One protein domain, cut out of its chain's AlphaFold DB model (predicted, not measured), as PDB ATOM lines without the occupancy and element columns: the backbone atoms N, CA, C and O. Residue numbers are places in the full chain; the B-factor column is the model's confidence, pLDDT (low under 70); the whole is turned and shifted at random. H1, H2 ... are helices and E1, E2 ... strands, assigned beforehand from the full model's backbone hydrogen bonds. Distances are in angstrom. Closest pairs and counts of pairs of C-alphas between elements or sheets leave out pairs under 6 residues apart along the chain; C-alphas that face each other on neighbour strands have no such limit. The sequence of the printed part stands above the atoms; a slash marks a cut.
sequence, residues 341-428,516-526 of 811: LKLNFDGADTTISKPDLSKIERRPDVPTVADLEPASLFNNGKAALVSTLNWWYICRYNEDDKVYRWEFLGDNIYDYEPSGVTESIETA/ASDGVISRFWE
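Overview. This is residues 341 to 428 and 516 to 526 of the 811 residues of an uncharacterized protein of Chitinophaga ginsengisegetis (UniProt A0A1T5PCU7). With little regular structure, this domain has a strongly twisted sheet, E2, E3 and E4, at one end; toward the other lie a small strand pair, E1 and E5, and short helix H1. The 99 printed residues, mostly strand in class, hold five named strands and one named helix, E1 E2 E3 E4 E5 H1, with 37 residues. E2 E3 E4 is a meander, each strand antiparallel to the one before. The whole is only just loose, close to compact (radius of gyration of the C-alphas 15.3 A), and spans 45 by 29 by 24 A.

Arrangement. Look first at inner strand E3, residues 391 to 398, which bends by 53 degrees at residue 395. It forms hairpins with E2, residues 382 to 386, where N 384 and O 393 are 3.0 A apart, and E4, residues 403 to 411, where N 394 and O 407 are 2.8 A apart. E1, residues 341 to 343, is parallel to E5, residues 423 to 427: N 342 and O 425 are 2.8 A apart. H1, residues 520 to 526, is not on the sheet and only just apart from E1, closest 8.2 A; 2 of 3 O i to N i+4 pairs are within hydrogen-bond range.

Along the chain. Find C-alpha 403 at (-36.855, 34.903, 51.729); E4 runs 24.0 A to C-alpha 411. H1 ends at (-0.622, 44.461, 35.653).

Size, cuts and confidence. Residues 429 to 515 are cut out, a 19.0 A gap between C-alphas 428 and 516. Links E1 to E2 and E4 to E5 are long. No printed residue is under 70 in pLDDT.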
ATOM      1  N   LEU A 341      -3.288  50.465  43.304       95.94
ATOM      2  CA  LEU A 341      -3.735  51.742  42.736       95.94
ATOM      3  C   LEU A 341      -4.840  52.297  43.627       95.94
ATOM      4  O   LEU A 341      -5.893  51.674  43.755       95.94
ATOM      5  N   LYS A 342      -4.595  53.464  44.215       96.62
ATOM      6  CA  LYS A 342      -5.536  54.158  45.088       96.62
ATOM      7  C   LYS A 342      -6.193  55.308  44.338       96.62
ATOM      8  O   LYS A 342      -5.520  56.154  43.745       96.62
ATOM      9  N   LEU A 343      -7.517  55.327  44.376       96.38
ATOM     10  CA  LEU A 343      -8.347  56.326  43.729       96.38
ATOM     11  C   LEU A 343      -8.777  57.376  44.755       96.38
ATOM     12  O   LEU A 343      -9.534  57.095  45.684       96.38
ATOM     13  N   ASN A 344      -8.325  58.613  44.569       95.62
ATOM     14  CA  ASN A 344      -8.685  59.731  45.434       95.62
ATOM     15  C   ASN A 344     -10.032  60.313  44.986       95.62
ATOM     16  O   ASN A 344     -10.095  61.312  44.270       95.62
ATOM     17  N   PHE A 345     -11.111  59.629  45.371       93.38
ATOM     18  CA  PHE A 345     -12.477  60.062  45.100       93.38
ATOM     19  C   PHE A 345     -12.805  61.401  45.770       93.38
ATOM     20  O   PHE A 345     -12.308  61.723  46.848       93.38
ATOM     21  N   ASP A 346     -13.690  62.162  45.125       91.06
ATOM     22  CA  ASP A 346     -14.196  63.422  45.665       91.06
ATOM     23  C   ASP A 346     -14.983  63.178  46.959       91.06
ATOM     24  O   ASP A 346     -16.009  62.491  46.936       91.06
ATOM     25  N   GLY A 347     -14.535  63.768  48.068       88.88
ATOM     26  CA  GLY A 347     -15.184  63.621  49.372       88.88
ATOM     27  C   GLY A 347     -16.604  64.194  49.439       88.88
ATOM     28  O   GLY A 347     -17.348  63.832  50.347       88.88
ATOM     29  N   ALA A 348     -17.001  65.053  48.494       88.50
ATOM     30  CA  ALA A 348     -18.368  65.560  48.413       88.50
ATOM     31  C   ALA A 348     -19.349  64.572  47.747       88.50
ATOM     32  O   ALA A 348     -20.558  64.766  47.851       88.50
ATOM     33  N   ASP A 349     -18.869  63.505  47.090       87.25
ATOM     34  CA  ASP A 349     -19.742  62.520  46.444       87.25
ATOM     35  C   ASP A 349     -20.100  61.375  47.387       87.25
ATOM     36  O   ASP A 349     -19.329  60.443  47.616       87.25
ATOM     37  N   THR A 350     -21.327  61.414  47.889       83.62
ATOM     38  CA  THR A 350     -21.839  60.425  48.844       83.62
ATOM     39  C   THR A 350     -22.315  59.121  48.201       83.62
ATOM     40  O   THR A 350     -22.662  58.188  48.924       83.62
ATOM     41  N   THR A 351     -22.316  58.996  46.866       81.81
ATOM     42  CA  THR A 351     -22.665  57.718  46.203       81.81
ATOM     43  C   THR A 351     -21.568  56.662  46.319       81.81
ATOM     44  O   THR A 351     -21.798  55.479  46.061       81.81
ATOM     45  N   ILE A 352     -20.371  57.077  46.728       79.50
ATOM     46  CA  ILE A 352     -19.175  56.249  46.760       79.50
ATOM     47  C   ILE A 352     -19.069  55.589  48.133       79.50
ATOM     48  O   ILE A 352     -18.596  56.185  49.095       79.50
ATOM     49  N   SER A 353     -19.481  54.324  48.213       82.25
ATOM     50  CA  SER A 353     -19.251  53.476  49.384       82.25
ATOM     51  C   SER A 353     -18.553  52.188  48.964       82.25
ATOM     52  O   SER A 353     -19.180  51.295  48.392       82.25
ATOM     53  N   LYS A 354     -17.241  52.102  49.219       89.06
ATOM     54  CA  LYS A 354     -16.456  50.890  48.958       89.06
ATOM     55  C   LYS A 354     -17.042  49.737  49.780       89.06
ATOM     56  O   LYS A 354     -17.068  49.845  51.009       89.06
ATOM     57  N   PRO A 355     -17.514  48.647  49.152       89.44
ATOM     58  CA  PRO A 355     -18.069  47.533  49.897       89.44
ATOM     59  C   PRO A 355     -16.967  46.867  50.731       89.44
ATOM     60  O   PRO A 355     -15.889  46.559  50.224       89.44
ATOM     61  N   ASP A 356     -17.239  46.632  52.017       91.19
ATOM     62  CA  ASP A 356     -16.346  45.864  52.890       91.19
ATOM     63  C   ASP A 356     -16.487  44.368  52.582       91.19
ATOM     64  O   ASP A 356     -17.359  43.678  53.111       91.19
ATOM     65  N   LEU A 357     -15.619  43.869  51.701       91.75
ATOM     66  CA  LEU A 357     -15.587  42.458  51.317       91.75
ATOM     67  C   LEU A 357     -14.842  41.574  52.334       91.75
ATOM     68  O   LEU A 357     -14.842  40.357  52.183       91.75
ATOM     69  N   SER A 358     -14.227  42.140  53.384       91.69
ATOM     70  CA  SER A 358     -13.391  41.373  54.327       91.69
ATOM     71  C   SER A 358     -14.182  40.393  55.201       91.69
ATOM     72  O   SER A 358     -13.623  39.427  55.721       91.69
ATOM     73  N   LYS A 359     -15.490  40.627  55.356       90.94
ATOM     74  CA  LYS A 359     -16.406  39.824  56.187       90.94
ATOM     75  C   LYS A 359     -17.397  39.001  55.367       90.94
ATOM     76  O   LYS A 359     -18.350  38.461  55.925       90.94
ATOM     77  N   ILE A 360     -17.214  38.957  54.053       94.62
ATOM     78  CA  ILE A 360     -18.164  38.381  53.107       94.62
ATOM     79  C   ILE A 360     -17.474  37.228  52.382       94.62
ATOM     80  O   ILE A 360     -16.323  37.338  51.963       94.62
ATOM     81  N   GLU A 361     -18.173  36.112  52.211       95.69
ATOM     82  CA  GLU A 361     -17.656  35.018  51.396       95.69
ATOM     83  C   GLU A 361     -17.894  35.317  49.914       95.69
ATOM     84  O   GLU A 361     -19.037  35.391  49.450       95.69
ATOM     85  N   ARG A 362     -16.800  35.476  49.165       95.50
ATOM     86  CA  ARG A 362     -16.838  35.695  47.718       95.50
ATOM     87  C   ARG A 362     -17.217  34.407  46.979       95.50
ATOM     88  O   ARG A 362     -16.587  33.366  47.150       95.50
ATOM     89  N   ARG A 363     -18.223  34.509  46.117       96.31
ATOM     90  CA  ARG A 363     -18.632  33.514  45.121       96.31
ATOM     91  C   ARG A 363     -17.958  33.811  43.773       96.31
ATOM     92  O   ARG A 363     -17.440  34.916  43.598       96.31
ATOM     93  N   PRO A 364     -17.939  32.845  42.835       96.38
ATOM     94  CA  PRO A 364     -17.488  33.103  41.473       96.38
ATOM     95  C   PRO A 364     -18.236  34.281  40.846       96.38
ATOM     96  O   PRO A 364     -19.422  34.486  41.110       96.38
ATOM     97  N   ASP A 365     -17.528  35.043  40.020       96.19
ATOM     98  CA  ASP A 365     -18.120  36.129  39.250       96.19
ATOM     99  C   ASP A 365     -19.077  35.525  38.204       96.19
ATOM    100  O   ASP A 365     -18.778  34.485  37.609       96.19
ATOM    101  N   VAL A 366     -20.228  36.159  37.983       96.75
ATOM    102  CA  VAL A 366     -21.249  35.706  37.026       96.75
ATOM    103  C   VAL A 366     -21.487  36.771  35.951       96.75
ATOM    104  O   VAL A 366     -21.340  37.959  36.246       96.75
ATOM    105  N   PRO A 367     -21.855  36.411  34.709       94.81
ATOM    106  CA  PRO A 367     -22.036  37.396  33.646       94.81
ATOM    107  C   PRO A 367     -23.174  38.376  33.928       94.81
ATOM    108  O   PRO A 367     -22.969  39.589  33.874       94.81
ATOM    109  N   THR A 368     -24.366  37.871  34.252       95.19
ATOM    110  CA  THR A 368     -25.580  38.673  34.443       95.19
ATOM    111  C   THR A 368     -26.233  38.419  35.801       95.19
ATOM    112  O   THR A 368     -25.925  37.454  36.495       95.19
ATOM    113  N   VAL A 369     -27.181  39.280  36.186       94.62
ATOM    114  CA  VAL A 369     -27.969  39.105  37.420       94.62
ATOM    115  C   VAL A 369     -28.779  37.802  37.387       94.62
ATOM    116  O   VAL A 369     -28.980  37.186  38.429       94.62
ATOM    117  N   ALA A 370     -29.219  37.357  36.206       95.00
ATOM    118  CA  ALA A 370     -29.977  36.115  36.043       95.00
ATOM    119  C   ALA A 370     -29.120  34.854  36.259       95.00
ATOM    120  O   ALA A 370     -29.664  33.798  36.566       95.00
ATOM    121  N   ASP A 371     -27.796  34.978  36.128       96.44
ATOM    122  CA  ASP A 371     -26.839  33.891  36.348       96.44
ATOM    123  C   ASP A 371     -26.461  33.730  37.831       96.44
ATOM    124  O   ASP A 371     -25.722  32.812  38.191       96.44
ATOM    125  N   LEU A 372     -26.952  34.614  38.709       96.38
ATOM    126  CA  LEU A 372     -26.807  34.442  40.149       96.38
ATOM    127  C   LEU A 372     -27.577  33.192  40.590       96.38
ATOM    128  O   LEU A 372     -28.779  33.061  40.359       96.38
ATOM    129  N   GLU A 373     -26.884  32.282  41.275       96.38
ATOM    130  CA  GLU A 373     -27.492  31.091  41.868       96.38
ATOM    131  C   GLU A 373     -28.688  31.486  42.770       96.38
ATOM    132  O   GLU A 373     -28.633  32.534  43.422       96.38
ATOM    133  N   PRO A 374     -29.765  30.680  42.863       96.38
ATOM    134  CA  PRO A 374     -30.927  31.031  43.675       96.38
ATOM    135  C   PRO A 374     -30.532  31.406  45.106       96.38
ATOM    136  O   PRO A 374     -29.894  30.622  45.807       96.38
ATOM    137  N   ALA A 375     -30.932  32.599  45.553       95.94
ATOM    138  CA  ALA A 375     -30.544  33.127  46.862       95.94
ATOM    139  C   ALA A 375     -30.953  32.203  48.029       95.94
ATOM    140  O   ALA A 375     -30.280  32.174  49.053       95.94
ATOM    141  N   SER A 376     -31.998  31.384  47.852       94.81
ATOM    142  CA  SER A 376     -32.449  30.371  48.817       94.81
ATOM    143  C   SER A 376     -31.439  29.251  49.097       94.81
ATOM    144  O   SER A 376     -31.570  28.566  50.109       94.81
ATOM    145  N   LEU A 377     -30.440  29.054  48.230       93.94
ATOM    146  CA  LEU A 377     -29.356  28.090  48.445       93.94
ATOM    147  C   LEU A 377     -28.273  28.621  49.394       93.94
ATOM    148  O   LEU A 377     -27.412  27.856  49.833       93.94
ATOM    149  N   PHE A 378     -28.303  29.916  49.717       90.81
ATOM    150  CA  PHE A 378     -27.290  30.577  50.529       90.81
ATOM    151  C   PHE A 378     -27.879  31.160  51.808       90.81
ATOM    152  O   PHE A 378     -29.061  31.466  51.914       90.81
ATOM    153  N   ASN A 379     -27.010  31.341  52.794       86.00
ATOM    154  CA  ASN A 379     -27.279  32.141  53.979       86.00
ATOM    155  C   ASN A 379     -26.777  33.585  53.781       86.00
ATOM    156  O   ASN A 379     -26.260  33.951  52.722       86.00
ATOM    157  N   ASN A 380     -26.930  34.415  54.815       87.69
ATOM    158  CA  ASN A 380     -26.436  35.791  54.810       87.69
ATOM    159  C   ASN A 380     -24.917  35.848  54.597       87.69
ATOM    160  O   ASN A 380     -24.171  35.068  55.188       87.69
ATOM    161  N   GLY A 381     -24.464  36.841  53.825       88.12
ATOM    162  CA  GLY A 381     -23.043  37.196  53.748       88.12
ATOM    163  C   GLY A 381     -22.251  36.509  52.636       88.12
ATOM    164  O   GLY A 381     -21.024  36.484  52.703       88.12
ATOM    165  N   LYS A 382     -22.918  35.975  51.605       95.62
ATOM    166  CA  LYS A 382     -22.273  35.623  50.329       95.62
ATOM    167  C   LYS A 382     -22.345  36.807  49.369       95.62
ATOM    168  O   LYS A 382     -23.401  37.434  49.299       95.62
ATOM    169  N   ALA A 383     -21.287  37.078  48.609       97.12
ATOM    170  CA  ALA A 383     -21.327  38.063  47.526       97.12
ATOM    171  C   ALA A 383     -20.770  37.531  46.211       97.12
ATOM    172  O   ALA A 383     -19.810  36.768  46.207       97.12
ATOM    173  N   ALA A 384     -21.354  37.976  45.103       97.25
ATOM    174  CA  ALA A 384     -20.911  37.676  43.747       97.25
ATOM    175  C   ALA A 384     -20.789  38.979  42.948       97.25
ATOM    176  O   ALA A 384     -21.575  39.909  43.147       97.25
ATOM    177  N   LEU A 385     -19.803  39.049  42.055       97.25
ATOM    178  CA  LEU A 385     -19.671  40.142  41.097       97.25
ATOM    179  C   LEU A 385     -20.468  39.789  39.841       97.25
ATOM    180  O   LEU A 385     -20.223  38.751  39.232       97.25
ATOM    181  N   VAL A 386     -21.391  40.660  39.439       97.44
ATOM    182  CA  VAL A 386     -22.049  40.591  38.132       97.44
ATOM    183  C   VAL A 386     -21.190  41.363  37.139       97.44
ATOM    184  O   VAL A 386     -21.163  42.597  37.165       97.44
ATOM    185  N   SER A 387     -20.451  40.646  36.293       96.06
ATOM    186  CA  SER A 387     -19.369  41.223  35.493       96.06
ATOM    187  C   SER A 387     -19.868  42.214  34.447       96.06
ATOM    188  O   SER A 387     -19.233  43.244  34.277       96.06
ATOM    189  N   THR A 388     -21.022  41.982  33.811       95.38
ATOM    190  CA  THR A 388     -21.568  42.905  32.789       95.38
ATOM    191  C   THR A 388     -22.030  44.251  33.350       95.38
ATOM    192  O   THR A 388     -22.065  45.242  32.626       95.38
ATOM    193  N   LEU A 389     -22.375  44.314  34.637       95.12
ATOM    194  CA  LEU A 389     -22.745  45.558  35.323       95.12
ATOM    195  C   LEU A 389     -21.583  46.126  36.148       95.12
ATOM    196  O   LEU A 389     -21.627  47.284  36.566       95.12
ATOM    197  N   ASN A 390     -20.539  45.323  36.362       96.19
ATOM    198  CA  ASN A 390     -19.438  45.581  37.280       96.19
ATOM    199  C   ASN A 390     -19.924  45.925  38.703       96.19
ATOM    200  O   ASN A 390     -19.456  46.882  39.327       96.19
ATOM    201  N   TRP A 391     -20.891  45.148  39.203       96.38
ATOM    202  CA  TRP A 391     -21.559  45.357  40.492       96.38
ATOM    203  C   TRP A 391     -21.456  44.146  41.406       96.38
ATOM    204  O   TRP A 391     -21.699  43.015  40.991       96.38
ATOM    205  N   TRP A 392     -21.176  44.400  42.677       97.12
ATOM    206  CA  TRP A 392     -21.281  43.407  43.730       97.12
ATOM    207  C   TRP A 392     -22.732  43.256  44.171       97.12
ATOM    208  O   TRP A 392     -23.403  44.240  44.485       97.12
ATOM    209  N   TYR A 393     -23.185  42.011  44.261       97.38
ATOM    210  CA  TYR A 393     -24.446  41.632  44.882       97.38
ATOM    211  C   TYR A 393     -24.169  40.831  46.148       97.38
ATOM    212  O   TYR A 393     -23.247  40.022  46.169       97.38
ATOM    213  N   ILE A 394     -24.971  41.037  47.192       97.31
ATOM    214  CA  ILE A 394     -24.909  40.300  48.457       97.31
ATOM    215  C   ILE A 394     -26.214  39.542  48.694       97.31
ATOM    216  O   ILE A 394     -27.301  40.088  48.519       97.31
ATOM    217  N   CYS A 395     -26.118  38.286  49.118       97.31
ATOM    218  CA  CYS A 395     -27.274  37.513  49.550       97.31
ATOM    219  C   CYS A 395     -27.673  37.940  50.969       97.31
ATOM    220  O   CYS A 395     -26.880  37.811  51.915       97.31
ATOM    221  N   ARG A 396     -28.895  38.464  51.112       96.62
ATOM    222  CA  ARG A 396     -29.474  38.916  52.381       96.62
ATOM    223  C   ARG A 396     -30.873  38.359  52.581       96.62
ATOM    224  O   ARG A 396     -31.651  38.228  51.639       96.62
ATOM    225  N   TYR A 397     -31.186  38.038  53.828       96.69
ATOM    226  CA  TYR A 397     -32.523  37.662  54.251       96.69
ATOM    227  C   TYR A 397     -33.417  38.901  54.289       96.69
ATOM    228  O   TYR A 397     -33.151  39.828  55.057       96.69
ATOM    229  N   ASN A 398     -34.462  38.924  53.461       95.88
ATOM    230  CA  ASN A 398     -35.504  39.933  53.553       95.88
ATOM    231  C   ASN A 398     -36.501  39.521  54.642       95.88
ATOM    232  O   ASN A 398     -37.200  38.515  54.505       95.88
ATOM    233  N   GLU A 399     -36.579  40.308  55.712       95.25
ATOM    234  CA  GLU A 399     -37.504  40.058  56.816       95.25
ATOM    235  C   GLU A 399     -38.975  40.215  56.420       95.25
ATOM    236  O   GLU A 399     -39.815  39.543  57.019       95.25
ATOM    237  N   ASP A 400     -39.291  41.046  55.428       95.50
ATOM    238  CA  ASP A 400     -40.678  41.298  55.025       95.50
ATOM    239  C   ASP A 400     -41.263  40.081  54.298       95.50
ATOM    240  O   ASP A 400     -42.343  39.596  54.634       95.50
ATOM    241  N   ASP A 401     -40.488  39.523  53.367       95.00
ATOM    242  CA  ASP A 401     -40.915  38.406  52.519       95.00
ATOM    243  C   ASP A 401     -40.505  37.031  53.078       95.00
ATOM    244  O   ASP A 401     -40.885  35.995  52.534       95.00
ATOM    245  N   LYS A 402     -39.698  37.004  54.151       95.62
ATOM    246  CA  LYS A 402     -39.099  35.792  54.744       95.62
ATOM    247  C   LYS A 402     -38.329  34.930  53.731       95.62
ATOM    248  O   LYS A 402     -38.292  33.703  53.842       95.62
ATOM    249  N   VAL A 403     -37.684  35.567  52.750       96.44
ATOM    250  CA  VAL A 403     -36.855  34.903  51.729       96.44
ATOM    251  C   VAL A 403     -35.491  35.567  51.599       96.44
ATOM    252  O   VAL A 403     -35.334  36.769  51.802       96.44
ATOM    253  N   TYR A 404     -34.488  34.776  51.226       96.25
ATOM    254  CA  TYR A 404     -33.195  35.307  50.810       96.25
ATOM    255  C   TYR A 404     -33.300  35.919  49.413       96.25
ATOM    256  O   TYR A 404     -33.902  35.321  48.518       96.25
ATOM    257  N   ARG A 405     -32.688  37.090  49.216       96.75
ATOM    258  CA  ARG A 405     -32.578  37.766  47.920       96.75
ATOM    259  C   ARG A 405     -31.170  38.304  47.697       96.75
ATOM    260  O   ARG A 405     -30.463  38.650  48.644       96.75
ATOM    261  N   TRP A 406     -30.780  38.389  46.431       96.94
ATOM    262  CA  TRP A 406     -29.595  39.133  46.029       96.94
ATOM    263  C   TRP A 406     -29.919  40.624  46.027       96.94
ATOM    264  O   TRP A 406     -30.819  41.070  45.320       96.94
ATOM    265  N   GLU A 407     -29.186  41.395  46.822       96.00
ATOM    266  CA  GLU A 407     -29.285  42.851  46.885       96.00
ATOM    267  C   GLU A 407     -28.017  43.478  46.315       96.00
ATOM    268  O   GLU A 407     -26.923  42.940  46.486       96.00
ATOM    269  N   PHE A 408     -28.147  44.635  45.667       94.75
ATOM    270  CA  PHE A 408     -26.990  45.427  45.264       94.75
ATOM    271  C   PHE A 408     -26.177  45.824  46.507       94.75
ATOM    272  O   PHE A 408     -26.710  46.416  47.445       94.75
ATOM    273  N   LEU A 409     -24.887  45.489  46.513       95.19
ATOM    274  CA  LEU A 409     -23.963  45.800  47.602       95.19
ATOM    275  C   LEU A 409     -23.145  47.063  47.306       95.19
ATOM    276  O   LEU A 409     -22.974  47.896  48.191       95.19
ATOM    277  N   GLY A 410     -22.620  47.190  46.087       94.50
ATOM    278  CA  GLY A 410     -21.732  48.283  45.694       94.50
ATOM    279  C   GLY A 410     -21.151  48.085  44.296       94.50
ATOM    280  O   GLY A 410     -21.215  46.995  43.731       94.50
ATOM    281  N   ASP A 411     -20.576  49.134  43.719       94.62
ATOM    282  CA  ASP A 411     -19.878  49.040  42.434       94.62
ATOM    283  C   ASP A 411     -18.516  48.338  42.581       94.62
ATOM    284  O   ASP A 411     -17.995  48.160  43.677       94.62
ATOM    285  N   ASN A 412     -17.881  47.962  41.475       96.00
ATOM    286  CA  ASN A 412     -16.502  47.467  41.467       96.00
ATOM    287  C   ASN A 412     -15.554  48.468  40.780       96.00
ATOM    288  O   ASN A 412     -14.778  48.126  39.890       96.00
ATOM    289  N   ILE A 413     -15.654  49.740  41.176       95.44
ATOM    290  CA  ILE A 413     -14.888  50.861  40.600       95.44
ATOM    291  C   ILE A 413     -13.767  51.379  41.515       95.44
ATOM    292  O   ILE A 413     -13.128  52.370  41.183       95.44
ATOM    293  N   TYR A 414     -13.584  50.760  42.681       94.88
ATOM    294  CA  TYR A 414     -12.713  51.239  43.758       94.88
ATOM    295  C   TYR A 414     -11.238  50.871  43.547       94.88
ATOM    296  O   TYR A 414     -10.861  50.332  42.505       94.88
ATOM    297  N   ASP A 415     -10.418  51.173  44.556       96.00
ATOM    298  CA  ASP A 415      -8.984  50.884  44.598       96.00
ATOM    299  C   ASP A 415      -8.652  49.451  44.177       96.00
ATOM    300  O   ASP A 415      -9.371  48.499  44.500       96.00
ATOM    301  N   TYR A 416      -7.508  49.294  43.519       95.81
ATOM    302  CA  TYR A 416      -6.879  47.998  43.324       95.81
ATOM    303  C   TYR A 416      -5.925  47.725  44.484       95.81
ATOM    304  O   TYR A 416      -4.849  48.318  44.575       95.81
ATOM    305  N   GLU A 417      -6.330  46.813  45.365       95.25
ATOM    306  CA  GLU A 417      -5.594  46.416  46.567       95.25
ATOM    307  C   GLU A 417      -5.274  44.916  46.502       95.25
ATOM    308  O   GLU A 417      -6.010  44.091  47.052       95.25
ATOM    309  N   PRO A 418      -4.199  44.520  45.800       94.38
ATOM    310  CA  PRO A 418      -3.767  43.131  45.806       94.38
ATOM    311  C   PRO A 418      -3.374  42.698  47.224       94.38
ATOM    312  O   PRO A 418      -2.995  43.511  48.073       94.38
ATOM    313  N   SER A 419      -3.440  41.391  47.484       92.88
ATOM    314  CA  SER A 419      -3.064  40.840  48.789       92.88
ATOM    315  C   SER A 419      -1.630  41.234  49.157       92.88
ATOM    316  O   SER A 419      -0.708  41.060  48.360       92.88
ATOM    317  N   GLY A 420      -1.453  41.768  50.368       93.00
ATOM    318  CA  GLY A 420      -0.147  42.195  50.870       93.00
ATOM    319  C   GLY A 420       0.356  43.523  50.303       93.00
ATOM    320  O   GLY A 420       1.559  43.750  50.361       93.00
ATOM    321  N   VAL A 421      -0.523  44.380  49.762       95.31
ATOM    322  CA  VAL A 421      -0.167  45.736  49.310       95.31
ATOM    323  C   VAL A 421       0.679  46.478  50.356       95.31
ATOM    324  O   VAL A 421       0.315  46.570  51.527       95.31
ATOM    325  N   THR A 422       1.832  46.992  49.929       95.12
ATOM    326  CA  THR A 422       2.777  47.746  50.773       95.12
ATOM    327  C   THR A 422       2.913  49.198  50.336       95.12
ATOM    328  O   THR A 422       3.344  50.039  51.117       95.12
ATOM    329  N   GLU A 423       2.615  49.484  49.069       93.81
ATOM    330  CA  GLU A 423       2.742  50.802  48.456       93.81
ATOM    331  C   GLU A 423       1.574  51.013  47.491       93.81
ATOM    332  O   GLU A 423       1.063  50.058  46.906       93.81
ATOM    333  N   SER A 424       1.131  52.252  47.319       94.25
ATOM    334  CA  SER A 424       0.030  52.586  46.417       94.25
ATOM    335  C   SER A 424       0.428  53.722  45.498       94.25
ATOM    336  O   SER A 424       0.973  54.726  45.948       94.25
ATOM    337  N   ILE A 425       0.102  53.574  44.221       95.00
ATOM    338  CA  ILE A 425       0.135  54.673  43.264       95.00
ATOM    339  C   ILE A 425      -1.184  55.414  43.421       95.00
ATOM    340  O   ILE A 425      -2.247  54.803  43.327       95.00
ATOM    341  N   GLU A 426      -1.127  56.710  43.703       96.12
ATOM    342  CA  GLU A 426      -2.327  57.514  43.890       96.12
ATOM    343  C   GLU A 426      -2.702  58.256  42.608       96.12
ATOM    344  O   GLU A 426      -1.849  58.767  41.877       96.12
ATOM    345  N   THR A 427      -3.998  58.353  42.329       96.56
ATOM    346  CA  THR A 427      -4.506  59.199  41.251       96.56
ATOM    347  C   THR A 427      -5.765  59.934  41.680       96.56
ATOM    348  O   THR A 427      -6.632  59.394  42.363       96.56
ATOM    349  N   ALA A 428      -5.854  61.195  41.262       95.62
ATOM    350  CA  ALA A 428      -7.018  62.048  41.472       95.62
ATOM    351  C   ALA A 428      -8.037  61.960  40.319       95.62
ATOM    352  O   ALA A 428      -9.021  62.694  40.315       95.62
ATOM    353  N   ALA A 516     -11.954  45.514  37.177       94.62
ATOM    354  CA  ALA A 516     -12.636  44.728  36.151       94.62
ATOM    355  C   ALA A 516     -11.638  43.784  35.450       94.62
ATOM    356  O   ALA A 516     -10.447  44.086  35.361       94.62
ATOM    357  N   SER A 517     -12.122  42.660  34.915       92.31
ATOM    358  CA  SER A 517     -11.288  41.671  34.205       92.31
ATOM    359  C   SER A 517     -10.539  42.255  33.005       92.31
ATOM    360  O   SER A 517      -9.430  41.839  32.697       92.31
ATOM    361  N   ASP A 518     -11.155  43.228  32.342       94.38
ATOM    362  CA  ASP A 518     -10.615  44.067  31.274       94.38
ATOM    363  C   ASP A 518     -10.501  45.528  31.739       94.38
ATOM    364  O   ASP A 518     -10.621  46.474  30.965       94.38
ATOM    365  N   GLY A 519     -10.298  45.714  33.042       96.50
ATOM    366  CA  GLY A 519     -10.130  46.998  33.699       96.50
ATOM    367  C   GLY A 519      -8.774  47.645  33.456       96.50
ATOM    368  O   GLY A 519      -7.847  47.044  32.906       96.50
ATOM    369  N   VAL A 520      -8.632  48.872  33.953       96.62
ATOM    370  CA  VAL A 520      -7.416  49.691  33.815       96.62
ATOM    371  C   VAL A 520      -6.174  48.957  34.316       96.62
ATOM    372  O   VAL A 520      -5.120  49.041  33.681       96.62
ATOM    373  N   ILE A 521      -6.289  48.190  35.409       96.56
ATOM    374  CA  ILE A 521      -5.139  47.458  35.941       96.56
ATOM    375  C   ILE A 521      -4.709  46.352  34.993       96.56
ATOM    376  O   ILE A 521      -3.558  46.342  34.561       96.56
ATOM    377  N   SER A 522      -5.634  45.461  34.630       94.62
ATOM    378  CA  SER A 522      -5.361  44.353  33.706       94.62
ATOM    379  C   SER A 522      -4.757  44.847  32.384       94.62
ATOM    380  O   SER A 522      -3.793  44.279  31.870       94.62
ATOM    381  N   ARG A 523      -5.276  45.965  31.858       93.94
ATOM    382  CA  ARG A 523      -4.918  46.478  30.538       93.94
ATOM    383  C   ARG A 523      -3.598  47.236  30.529       93.94
ATOM    384  O   ARG A 523      -2.806  47.060  29.602       93.94
ATOM    385  N   PHE A 524      -3.376  48.102  31.514       94.12
ATOM    386  CA  PHE A 524      -2.296  49.086  31.451       94.12
ATOM    387  C   PHE A 524      -1.221  48.917  32.523       94.12
ATOM    388  O   PHE A 524      -0.103  49.401  32.342       94.12
ATOM    389  N   TRP A 525      -1.519  48.209  33.613       94.19
ATOM    390  CA  TRP A 525      -0.658  48.189  34.793       94.19
ATOM    391  C   TRP A 525      -0.124  46.824  35.174       94.19
ATOM    392  O   TRP A 525       1.005  46.755  35.641       94.19
ATOM    393  N   GLU A 526      -0.884  45.746  35.000       92.00
ATOM    394  CA  GLU A 526      -0.622  44.461  35.653       92.00
ATOM    395  C   GLU A 526       0.820  43.984  35.445       92.00
ATOM    396  O   GLU A 526       1.539  43.686  36.403       92.00
TER     397      GLU A 526